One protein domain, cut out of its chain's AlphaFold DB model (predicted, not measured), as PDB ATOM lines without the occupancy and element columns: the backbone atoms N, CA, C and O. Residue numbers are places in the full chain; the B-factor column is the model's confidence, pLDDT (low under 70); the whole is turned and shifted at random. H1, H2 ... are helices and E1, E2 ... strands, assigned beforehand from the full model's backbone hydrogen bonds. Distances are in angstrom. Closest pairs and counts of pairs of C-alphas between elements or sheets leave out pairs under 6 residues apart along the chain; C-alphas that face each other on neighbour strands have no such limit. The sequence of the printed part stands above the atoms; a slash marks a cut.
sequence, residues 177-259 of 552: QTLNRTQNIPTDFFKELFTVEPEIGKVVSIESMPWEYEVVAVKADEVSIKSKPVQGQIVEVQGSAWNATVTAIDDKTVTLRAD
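AT A GLANCE: This is residues 177 to 259 of the 552 residues of the protein "Peptidylprolyl isomerase" of Candidatus Woesearchaeota archaeon CG11_big_fil_rev_8_21_14_0_20_43_8 (UniProt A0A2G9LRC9). Two small three-stranded sheets sit end to end along the longest axis, and one edge strand of each belongs to a nearly continuous stretch in which E1 runs on into E2. The hairpin E3 and E4 completes the sheet E2 E4 E3, which has the short helix H1 over E4, and the hairpin E5 and E6 completes the sheet E1 E6 E5; a long loop precedes each hairpin. The printed part has 83 residues, with one named helix and six named strands in the order E1 E2 H1 E3 E4 E5 E6; both sheets are antiparallel, and the class is mostly strand, with under half of the residues in named elements. The whole is compact, with a radius of gyration of the C-alphas of 13.5 A, yet elongated in outline, spanning 41 by 24 by 16 A.

HOW THE PARTS SIT: In one sheet the inner strand E4, residues 222 to 227, is antiparallel to E2, residues 182 to 186, with N 183 and O 225 2.9 A apart. On its other side E4 is antiparallel to E3, residues 213 to 218, with N 214 and O 226 2.8 A apart; E3 and E4 form a hairpin. H1, residues 187 to 194, is on this sheet at a height over the sheet of 10.1 A and runs along the strands, at 6 degrees to E4 on the local plane; its line rises 39 degrees, only just short of standing up from the sheet. The closest C-alphas of H1 and E4 are those of Thr 187 and Glu 222, 5.0 A apart. Every O i to N i+4 pair in H1 is within hydrogen-bond range. E2, H1 and E3 make a split strand-helix-strand unit, two strands running the same way with E4 between them, and its crossover is right-handed. E1, residues 177 to 180, runs on into E2 at 54 degrees across one residue. In the other sheet the inner strand E6, residues 253 to 258, is antiparallel to E1, with N 179 and O 254 2.9 A apart. E6 forms a hairpin with E5, residues 244 to 249, with N 245 and O 257 2.8 A apart. E2 and E6 are only just apart, with their closest C-alphas 8.1 A from each other.

IN THESE COORDINATES: E1 begins at C-alpha 177, (57.666, 31.461, -5.752), and is 10.2 A long; E2 is 13.6 A and H1 10.8 A. E3 is 13.7 A and E4 16.3 A, ending at C-alpha 227, (44.810, 37.428, -0.158). E5 is 13.9 A and E6 16.4 A, ending at C-alpha 258, (57.268, 32.415, -13.872).

THE WHOLE: The C-alphas of Ala 220 and Asp 259 are the two farthest apart, at 41.6 A. The printed part has no cut. The links H1 to E3 and E4 to E5 are long, with 18 and 16 residues. Mean pLDDT of the printed part is 91.0, and residues 238 to 239 are under 70.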
ATOM      1  N   GLN A 177      57.611  30.635  -6.953       90.19
ATOM      2  CA  GLN A 177      57.666  31.461  -5.752       90.19
ATOM      3  C   GLN A 177      56.421  31.190  -4.909       90.19
ATOM      4  O   GLN A 177      55.300  31.255  -5.413       90.19
ATOM      5  N   THR A 178      56.609  30.913  -3.622       91.25
ATOM      6  CA  THR A 178      55.509  30.696  -2.675       91.25
ATOM      7  C   THR A 178      55.402  31.896  -1.747       91.25
ATOM      8  O   THR A 178      56.368  32.243  -1.071       91.25
ATOM      9  N   LEU A 179      54.229  32.525  -1.705       88.75
ATOM     10  CA  LEU A 179      53.945  33.701  -0.882       88.75
ATOM     11  C   LEU A 179      52.942  33.351   0.220       88.75
ATOM     12  O   LEU A 179      51.995  32.594  -0.010       88.75
ATOM     13  N   ASN A 180      53.116  33.935   1.406       92.12
ATOM     14  CA  ASN A 180      52.128  33.840   2.481       92.12
ATOM     15  C   ASN A 180      50.863  34.618   2.098       92.12
ATOM     16  O   ASN A 180      50.932  35.755   1.632       92.12
ATOM     17  N   ARG A 181      49.694  34.005   2.307       93.75
ATOM     18  CA  ARG A 181      48.400  34.631   2.001       93.75
ATOM     19  C   ARG A 181      47.933  35.598   3.072       93.75
ATOM     20  O   ARG A 181      47.235  36.541   2.731       93.75
ATOM     21  N   THR A 182      48.273  35.352   4.335       92.06
ATOM     22  CA  THR A 182      47.900  36.233   5.446       92.06
ATOM     23  C   THR A 182      49.045  37.185   5.754       92.06
ATOM     24  O   THR A 182      50.183  36.744   5.913       92.06
ATOM     25  N   GLN A 183      48.725  38.470   5.851       88.44
ATOM     26  CA  GLN A 183      49.620  39.545   6.258       88.44
ATOM     27  C   GLN A 183      48.962  40.299   7.412       88.44
ATOM     28  O   GLN A 183      47.741  40.454   7.432       88.44
ATOM     29  N   ASN A 184      49.770  40.754   8.359       90.25
ATOM     30  CA  ASN A 184      49.337  41.628   9.437       90.25
ATOM     31  C   ASN A 184      49.882  43.020   9.137       90.25
ATOM     32  O   ASN A 184      51.065  43.141   8.821       90.25
ATOM     33  N   ILE A 185      49.031  44.039   9.212       83.44
ATOM     34  CA  ILE A 185      49.423  45.435   9.012       83.44
ATOM     35  C   ILE A 185      48.854  46.318  10.132       83.44
ATOM     36  O   ILE A 185      47.799  45.973  10.672       83.44
ATOM     37  N   PRO A 186      49.520  47.431  10.496       92.38
ATOM     38  CA  PRO A 186      49.013  48.344  11.515       92.38
ATOM     39  C   PRO A 186      47.614  48.876  11.183       92.38
ATOM     40  O   PRO A 186      47.299  49.118  10.014       92.38
ATOM     41  N   THR A 187      46.781  49.079  12.204       86.94
ATOM     42  CA  THR A 187      45.402  49.575  12.046       86.94
ATOM     43  C   THR A 187      45.345  50.903  11.293       86.94
ATOM     44  O   THR A 187      44.516  51.051  10.396       86.94
ATOM     45  N   ASP A 188      46.231  51.848  11.606       84.69
ATOM     46  CA  ASP A 188      46.220  53.166  10.964       84.69
ATOM     47  C   ASP A 188      46.706  53.089   9.510       84.69
ATOM     48  O   ASP A 188      46.028  53.589   8.613       84.69
ATOM     49  N   PHE A 189      47.761  52.313   9.236       87.06
ATOM     50  CA  PHE A 189      48.209  52.043   7.867       87.06
ATOM     51  C   PHE A 189      47.129  51.352   7.013       87.06
ATOM     52  O   PHE A 189      46.973  51.675   5.836       87.06
ATOM     53  N   PHE A 190      46.319  50.447   7.583       92.56
ATOM     54  CA  PHE A 190      45.157  49.881   6.880       92.56
ATOM     55  C   PHE A 190      44.163  50.979   6.461       92.56
ATOM     56  O   PHE A 190      43.659  50.962   5.333       92.56
ATOM     57  N   LYS A 191      43.871  51.930   7.360       91.50
ATOM     58  CA  LYS A 191      42.926  53.028   7.100       91.50
ATOM     59  C   LYS A 191      43.449  53.989   6.044       91.50
ATOM     60  O   LYS A 191      42.667  54.407   5.196       91.50
ATOM     61  N   GLU A 192      44.739  54.306   6.063       91.00
ATOM     62  CA  GLU A 192      45.382  55.134   5.039       91.00
ATOM     63  C   GLU A 192      45.377  54.439   3.674       91.00
ATOM     64  O   GLU A 192      44.907  55.006   2.687       91.00
ATOM     65  N   LEU A 193      45.830  53.182   3.624       88.38
ATOM     66  CA  LEU A 193      46.022  52.427   2.387       88.38
ATOM     67  C   LEU A 193      44.710  52.107   1.661       88.38
ATOM     68  O   LEU A 193      44.654  52.153   0.433       88.38
ATOM     69  N   PHE A 194      43.656  51.763   2.407       91.12
ATOM     70  CA  PHE A 194      42.362  51.371   1.838       91.12
ATOM     71  C   PHE A 194      41.270  52.439   1.982       91.12
ATOM     72  O   PHE A 194      40.179  52.264   1.438       91.12
ATOM     73  N   THR A 195      41.525  53.547   2.683       94.00
ATOM     74  CA  THR A 195      40.566  54.646   2.946       94.00
ATOM     75  C   THR A 195      39.254  54.206   3.616       94.00
ATOM     76  O   THR A 195      38.209  54.842   3.466       94.00
ATOM     77  N   VAL A 196      39.285  53.098   4.367       94.00
ATOM     78  CA  VAL A 196      38.111  52.500   5.024       94.00
ATOM     79  C   VAL A 196      38.452  51.931   6.401       94.00
ATOM     80  O   VAL A 196      39.550  51.441   6.629       94.00
ATOM     81  N   GLU A 197      37.471  51.913   7.306       95.56
ATOM     82  CA  GLU A 197      37.593  51.209   8.591       95.56
ATOM     83  C   GLU A 197      37.700  49.678   8.396       95.56
ATOM     84  O   GLU A 197      36.987  49.130   7.536       95.56
ATOM     85  N   PRO A 198      38.548  48.972   9.172       96.00
ATOM     86  CA  PRO A 198      38.690  47.520   9.109       96.00
ATOM     87  C   PRO A 198      37.494  46.804   9.749       96.00
ATOM     88  O   PRO A 198      37.051  47.132  10.845       96.00
ATOM     89  N   GLU A 199      36.983  45.777   9.072       97.12
ATOM     90  CA  GLU A 199      35.823  44.992   9.509       97.12
ATOM     91  C   GLU A 199      36.006  43.543   9.048       97.12
ATOM     92  O   GLU A 199      36.342  43.306   7.890       97.12
ATOM     93  N   ILE A 200      35.813  42.559   9.930       97.88
ATOM     94  CA  ILE A 200      36.056  41.144   9.601       97.88
ATOM     95  C   ILE A 200      35.106  40.680   8.483       97.88
ATOM     96  O   ILE A 200      33.894  40.867   8.565       97.88
ATOM     97  N   GLY A 201      35.663  40.051   7.446       96.75
ATOM     98  CA  GLY A 201      34.967  39.633   6.225       96.75
ATOM     99  C   GLY A 201      34.929  40.697   5.120       96.75
ATOM    100  O   GLY A 201      34.512  40.399   4.000       96.75
ATOM    101  N   LYS A 202      35.380  41.929   5.391       97.06
ATOM    102  CA  LYS A 202      35.442  43.005   4.395       97.06
ATOM    103  C   LYS A 202      36.531  42.730   3.368       97.06
ATOM    104  O   LYS A 202      37.673  42.443   3.727       97.06
ATOM    105  N   VAL A 203      36.171  42.849   2.093       97.06
ATOM    106  CA  VAL A 203      37.109  42.746   0.972       97.06
ATOM    107  C   VAL A 203      37.629  44.140   0.620       97.06
ATOM    108  O   VAL A 203      36.846  45.083   0.509       97.06
ATOM    109  N   VAL A 204      38.944  44.259   0.459       94.38
ATOM    110  CA  VAL A 204      39.669  45.486   0.117       94.38
ATOM    111  C   VAL A 204      40.678  45.215  -1.001       94.38
ATOM    112  O   VAL A 204      41.189  44.103  -1.141       94.38
ATOM    113  N   SER A 205      40.937  46.223  -1.831       92.75
ATOM    114  CA  SER A 205      41.886  46.160  -2.945       92.75
ATOM    115  C   SER A 205      42.236  47.575  -3.408       92.75
ATOM    116  O   SER A 205      41.422  48.485  -3.253       92.75
ATOM    117  N   ILE A 206      43.414  47.743  -4.006       86.62
ATOM    118  CA  ILE A 206      43.849  48.963  -4.707       86.62
ATOM    119  C   ILE A 206      44.518  48.569  -6.030       86.62
ATOM    120  O   ILE A 206      44.963  47.434  -6.181       86.62
ATOM    121  N   GLU A 207      44.606  49.493  -6.988       82.94
ATOM    122  CA  GLU A 207      45.080  49.212  -8.358       82.94
ATOM    123  C   GLU A 207      46.506  48.631  -8.423       82.94
ATOM    124  O   GLU A 207      46.801  47.814  -9.290       82.94
ATOM    125  N   SER A 208      47.378  48.990  -7.475       77.12
ATOM    126  CA  SER A 208      48.747  48.467  -7.376       77.12
ATOM    127  C   SER A 208      48.850  47.063  -6.763       77.12
ATOM    128  O   SER A 208      49.939  46.486  -6.754       77.12
ATOM    129  N   MET A 209      47.757  46.493  -6.241       84.75
ATOM    130  CA  MET A 209      47.759  45.156  -5.645       84.75
ATOM    131  C   MET A 209      47.426  44.064  -6.673       84.75
ATOM    132  O   MET A 209      46.490  44.207  -7.457       84.75
ATOM    133  N   PRO A 210      48.117  42.909  -6.631       85.50
ATOM    134  CA  PRO A 210      47.921  41.834  -7.607       85.50
ATOM    135  C   PRO A 210      46.605  41.057  -7.429       85.50
ATOM    136  O   PRO A 210      46.266  40.231  -8.272       85.50
ATOM    137  N   TRP A 211      45.876  41.260  -6.332       89.75
ATOM    138  CA  TRP A 211      44.608  40.597  -6.015       89.75
ATOM    139  C   TRP A 211      43.896  41.328  -4.876       89.75
ATOM    140  O   TRP A 211      44.511  42.087  -4.128       89.75
ATOM    141  N   GLU A 212      42.611  41.027  -4.705       94.69
ATOM    142  CA  GLU A 212      41.843  41.443  -3.533       94.69
ATOM    143  C   GLU A 212      42.357  40.771  -2.246       94.69
ATOM    144  O   GLU A 212      42.940  39.680  -2.268       94.69
ATOM    145  N   TYR A 213      42.071  41.392  -1.106       96.31
ATOM    146  CA  TYR A 213      42.331  40.871   0.232       96.31
ATOM    147  C   TYR A 213      41.057  40.912   1.077       96.31
ATOM    148  O   TYR A 213      40.224  41.792   0.913       96.31
ATOM    149  N   GLU A 214      40.904  39.975   2.008       97.19
ATOM    150  CA  GLU A 214      39.807  39.939   2.982       97.19
ATOM    151  C   GLU A 214      40.348  40.104   4.399       97.19
ATOM    152  O   GLU A 214      41.294  39.421   4.788       97.19
ATOM    153  N   VAL A 215      39.748  41.001   5.178       97.81
ATOM    154  CA  VAL A 215      40.075  41.182   6.595       97.81
ATOM    155  C   VAL A 215      39.628  39.942   7.370       97.81
ATOM    156  O   VAL A 215      38.437  39.655   7.463       97.81
ATOM    157  N   VAL A 216      40.574  39.201   7.945       97.56
ATOM    158  CA  VAL A 216      40.313  37.950   8.684       97.56
ATOM    159  C   VAL A 216      40.428  38.099  10.202       97.56
ATOM    160  O   VAL A 216      39.909  37.258  10.933       97.56
ATOM    161  N   ALA A 217      41.065  39.165  10.688       97.19
ATOM    162  CA  ALA A 217      41.070  39.558  12.096       97.19
ATOM    163  C   ALA A 217      41.303  41.069  12.236       97.19
ATOM    164  O   ALA A 217      41.976  41.679  11.407       97.19
ATOM    165  N   VAL A 218      40.753  41.649  13.304       96.88
ATOM    166  CA  VAL A 218      40.944  43.051  13.702       96.88
ATOM    167  C   VAL A 218      41.262  43.072  15.195       96.88
ATOM    168  O   VAL A 218      40.526  42.478  15.990       96.88
ATOM    169  N   LYS A 219      42.364  43.721  15.566       93.38
ATOM    170  CA  LYS A 219      42.769  44.039  16.942       93.38
ATOM    171  C   LYS A 219      42.765  45.566  17.115       93.38
ATOM    172  O   LYS A 219      42.245  46.278  16.263       93.38
ATOM    173  N   ALA A 220      43.295  46.072  18.229       85.38
ATOM    174  CA  ALA A 220      43.407  47.516  18.444       85.38
ATOM    175  C   ALA A 220      44.441  48.147  17.492       85.38
ATOM    176  O   ALA A 220      44.158  49.128  16.812       85.38
ATOM    177  N   ASP A 221      45.612  47.526  17.410       90.00
ATOM    178  CA  ASP A 221      46.832  47.977  16.736       90.00
ATOM    179  C   ASP A 221      47.104  47.275  15.394       90.00
ATOM    180  O   ASP A 221      47.849  47.794  14.568       90.00
ATOM    181  N   GLU A 222      46.493  46.112  15.157       90.75
ATOM    182  CA  GLU A 222      46.798  45.230  14.026       90.75
ATOM    183  C   GLU A 222      45.534  44.748  13.290       90.75
ATOM    184  O   GLU A 222      44.570  44.268  13.899       90.75
ATOM    185  N   VAL A 223      45.576  44.771  11.957       91.50
ATOM    186  CA  VAL A 223      44.576  44.172  11.065       91.50
ATOM    187  C   VAL A 223      45.227  43.046  10.262       91.50
ATOM    188  O   VAL A 223      46.194  43.259   9.530       91.50
ATOM    189  N   SER A 224      44.679  41.833  10.358       94.38
ATOM    190  CA  SER A 224      45.103  40.704   9.524       94.38
ATOM    191  C   SER A 224      44.283  40.663   8.240       94.38
ATOM    192  O   SER A 224      43.065  40.470   8.284       94.38
ATOM    193  N   ILE A 225      44.949  40.751   7.091       94.19
ATOM    194  CA  ILE A 225      44.348  40.621   5.758       94.19
ATOM    195  C   ILE A 225      44.817  39.334   5.068       94.19
ATOM    196  O   ILE A 225      45.979  38.944   5.177       94.19
ATOM    197  N   LYS A 226      43.919  38.647   4.353       96.75
ATOM    198  CA  LYS A 226      44.196  37.399   3.627       96.75
ATOM    199  C   LYS A 226      43.920  37.557   2.135       96.75
ATOM    200  O   LYS A 226      42.801  37.872   1.743       96.75
ATOM    201  N   SER A 227      44.918  37.293   1.297       95.69
ATOM    202  CA  SER A 227      44.810  37.428  -0.158       95.69
ATOM    203  C   SER A 227      43.796  36.469  -0.783       95.69
ATOM    204  O   SER A 227      43.661  35.308  -0.367       95.69
ATOM    205  N   LYS A 228      43.131  36.931  -1.845       95.12
ATOM    206  CA  LYS A 228      42.153  36.191  -2.660       95.12
ATOM    207  C   LYS A 228      42.624  36.069  -4.124       95.12
ATOM    208  O   LYS A 228      41.950  36.563  -5.024       95.12
ATOM    209  N   PRO A 229      43.775  35.421  -4.381       95.12
ATOM    210  CA  PRO A 229      44.229  35.152  -5.743       95.12
ATOM    211  C   PRO A 229      43.245  34.232  -6.478       95.12
ATOM    212  O   PRO A 229      42.581  33.400  -5.853       95.12
ATOM    213  N   VAL A 230      43.205  34.318  -7.808       95.00
ATOM    214  CA  VAL A 230      42.441  33.389  -8.659       95.00
ATOM    215  C   VAL A 230      43.395  32.405  -9.338       95.00
ATOM    216  O   VAL A 230      44.445  32.790  -9.845       95.00
ATOM    217  N   GLN A 231      43.064  31.110  -9.365       96.12
ATOM    218  CA  GLN A 231      43.928  30.117 -10.015       96.12
ATOM    219  C   GLN A 231      43.986  30.359 -11.531       96.12
ATOM    220  O   GLN A 231      42.957  30.533 -12.180       96.12
ATOM    221  N   GLY A 232      45.193  30.365 -12.098       95.31
ATOM    222  CA  GLY A 232      45.447  30.726 -13.495       95.31
ATOM    223  C   GLY A 232      45.523  32.234 -13.762       95.31
ATOM    224  O   GLY A 232      45.751  32.622 -14.905       95.31
ATOM    225  N   GLN A 233      45.360  33.085 -12.743       93.75
ATOM    226  CA  GLN A 233      45.548  34.530 -12.869       93.75
ATOM    227  C   GLN A 233      46.998  34.864 -13.235       93.75
ATOM    228  O   GLN A 233      47.933  34.305 -12.658       93.75
ATOM    229  N   ILE A 234      47.169  35.807 -14.162       92.56
ATOM    230  CA  ILE A 234      48.462  36.414 -14.485       92.56
ATOM    231  C   ILE A 234      48.693  37.590 -13.531       92.56
ATOM    232  O   ILE A 234      47.812  38.429 -13.352       92.56
ATOM    233  N   VAL A 235      49.877  37.629 -12.935       90.19
ATOM    234  CA  VAL A 235      50.342  38.643 -11.990       90.19
ATOM    235  C   VAL A 235      51.577  39.309 -12.581       90.19
ATOM    236  O   VAL A 235      52.546  38.630 -12.929       90.19
ATOM    237  N   GLU A 236      51.544  40.631 -12.694       84.56
ATOM    238  CA  GLU A 236      52.739  41.424 -12.966       84.56
ATOM    239  C   GLU A 236      53.605  41.445 -11.702       84.56
ATOM    240  O   GLU A 236      53.147  41.822 -10.623       84.56
ATOM    241  N   VAL A 237      54.845  40.971 -11.815       75.31
ATOM    242  CA  VAL A 237      55.796  40.957 -10.701       75.31
ATOM    243  C   VAL A 237      56.673  42.191 -10.851       75.31
ATOM    244  O   VAL A 237      57.490  42.252 -11.768       75.31
ATOM    245  N   GLN A 238      56.498  43.181  -9.972       64.06
ATOM    246  CA  GLN A 238      57.267  44.426 -10.042       64.06
ATOM    247  C   GLN A 238      58.778  44.154 -10.039       64.06
ATOM    248  O   GLN A 238      59.277  43.325  -9.279       64.06
ATOM    249  N   GLY A 239      59.500  44.835 -10.932       65.62
ATOM    250  CA  GLY A 239      60.936  44.629 -11.151       65.62
ATOM    251  C   GLY A 239      61.306  43.360 -11.934       65.62
ATOM    252  O   GLY A 239      62.485  43.155 -12.214       65.62
ATOM    253  N   SER A 240      60.345  42.512 -12.319       72.69
ATOM    254  CA  SER A 240      60.602  41.342 -13.163       72.69
ATOM    255  C   SER A 240      60.478  41.662 -14.653       72.69
ATOM    256  O   SER A 240      59.644  42.459 -15.072       72.69
ATOM    257  N   ALA A 241      61.268  40.972 -15.480       75.50
ATOM    258  CA  ALA A 241      61.157  41.033 -16.939       75.50
ATOM    259  C   ALA A 241      60.015  40.153 -17.501       75.50
ATOM    260  O   ALA A 241      59.863  40.041 -18.719       75.50
ATOM    261  N   TRP A 242      59.241  39.485 -16.640       84.88
ATOM    262  CA  TRP A 242      58.145  38.597 -17.024       84.88
ATOM    263  C   TRP A 242      57.034  38.567 -15.969       84.88
ATOM    264  O   TRP A 242      57.262  38.743 -14.775       84.88
ATOM    265  N   ASN A 243      55.822  38.245 -16.417       89.94
ATOM    266  CA  ASN A 243      54.700  37.986 -15.522       89.94
ATOM    267  C   ASN A 243      54.785  36.570 -14.928       89.94
ATOM    268  O   ASN A 243      55.416  35.667 -15.492       89.94
ATOM    269  N   ALA A 244      54.092  36.359 -13.812       92.25
ATOM    270  CA  ALA A 244      53.912  35.051 -13.195       92.25
ATOM    271  C   ALA A 244      52.443  34.604 -13.244       92.25
ATOM    272  O   ALA A 244      51.530  35.423 -13.300       92.25
ATOM    273  N   THR A 245      52.202  33.295 -13.195       95.12
ATOM    274  CA  THR A 245      50.862  32.693 -13.167       95.12
ATOM    275  C   THR A 245      50.586  32.085 -11.795       95.12
ATOM    276  O   THR A 245      51.409  31.323 -11.285       95.12
ATOM    277  N   VAL A 246      49.416  32.335 -11.204       96.81
ATOM    278  CA  VAL A 246      48.965  31.627  -9.993       96.81
ATOM    279  C   VAL A 246      48.700  30.156 -10.332       96.81
ATOM    280  O   VAL A 246      47.776  29.838 -11.082       96.81
ATOM    281  N   THR A 247      49.490  29.237  -9.778       96.69
ATOM    282  CA  THR A 247      49.416  27.795 -10.096       96.69
ATOM    283  C   THR A 247      48.764  26.953  -9.004       96.69
ATOM    284  O   THR A 247      48.026  26.020  -9.331       96.69
ATOM    285  N   ALA A 248      48.970  27.304  -7.733       96.75
ATOM    286  CA  ALA A 248      48.336  26.666  -6.581       96.75
ATOM    287  C   ALA A 248      47.926  27.713  -5.535       96.75
ATOM    288  O   ALA A 248      48.569  28.757  -5.405       96.75
ATOM    289  N   ILE A 249      46.847  27.427  -4.805       97.06
ATOM    290  CA  ILE A 249      46.316  28.265  -3.727       97.06
ATOM    291  C   ILE A 249      45.919  27.334  -2.581       97.06
ATOM    292  O   ILE A 249      44.932  26.609  -2.688       97.06
ATOM    293  N   ASP A 250      46.661  27.397  -1.483       94.81
ATOM    294  CA  ASP A 250      46.380  26.673  -0.244       94.81
ATOM    295  C   ASP A 250      45.820  27.635   0.812       94.81
ATOM    296  O   ASP A 250      45.772  28.851   0.615       94.81
ATOM    297  N   ASP A 251      45.433  27.137   1.987       91.94
ATOM    298  CA  ASP A 251      44.908  27.992   3.062       91.94
ATOM    299  C   ASP A 251      45.905  29.029   3.593       91.94
ATOM    300  O   ASP A 251      45.488  30.093   4.059       91.94
ATOM    301  N   LYS A 252      47.206  28.725   3.531       92.25
ATOM    302  CA  LYS A 252      48.289  29.577   4.048       92.25
ATOM    303  C   LYS A 252      49.097  30.269   2.955       92.25
ATOM    304  O   LYS A 252      49.656  31.329   3.212       92.25
ATOM    305  N   THR A 253      49.161  29.685   1.761       94.75
ATOM    306  CA  THR A 253      50.158  30.016   0.735       94.75
ATOM    307  C   THR A 253      49.550  30.116  -0.658       94.75
ATOM    308  O   THR A 253      48.558  29.460  -0.966       94.75
ATOM    309  N   VAL A 254      50.146  30.946  -1.510       94.81
ATOM    310  CA  VAL A 254      49.873  31.002  -2.952       94.81
ATOM    311  C   VAL A 254      51.174  30.777  -3.711       94.81
ATOM    312  O   VAL A 254      52.197  31.369  -3.369       94.81
ATOM    313  N   THR A 255      51.137  29.921  -4.731       95.25
ATOM    314  CA  THR A 255      52.312  29.573  -5.539       95.25
ATOM    315  C   THR A 255      52.208  30.212  -6.913       95.25
ATOM    316  O   THR A 255      51.346  29.853  -7.725       95.25
ATOM    317  N   LEU A 256      53.114  31.141  -7.187       94.31
ATOM    318  CA  LEU A 256      53.303  31.780  -8.481       94.31
ATOM    319  C   LEU A 256      54.322  30.989  -9.303       94.31
ATOM    320  O   LEU A 256      55.309  30.498  -8.755       94.31
ATOM    321  N   ARG A 257      54.103  30.884 -10.617       95.00
ATOM    322  CA  ARG A 257      55.068  30.325 -11.568       95.00
ATOM    323  C   ARG A 257      55.432  31.341 -12.643       95.00
ATOM    324  O   ARG A 257      54.557  31.805 -13.367       95.00
ATOM    325  N   ALA A 258      56.714  31.638 -12.778       92.62
ATOM    326  CA  ALA A 258      57.268  32.415 -13.872       92.62
ATOM    327  C   ALA A 258      57.347  31.584 -15.167       92.62
ATOM    328  O   ALA A 258      57.872  30.461 -15.183       92.62
ATOM    329  N   ASP A 259      56.844  32.166 -16.257       85.50
ATOM    330  CA  ASP A 259      56.771  31.551 -17.588       85.50
ATOM    331  C   ASP A 259      57.411  32.429 -18.689       85.50
ATOM    332  O   ASP A 259      56.754  32.739 -19.687       85.50
TER     333      ASP A 259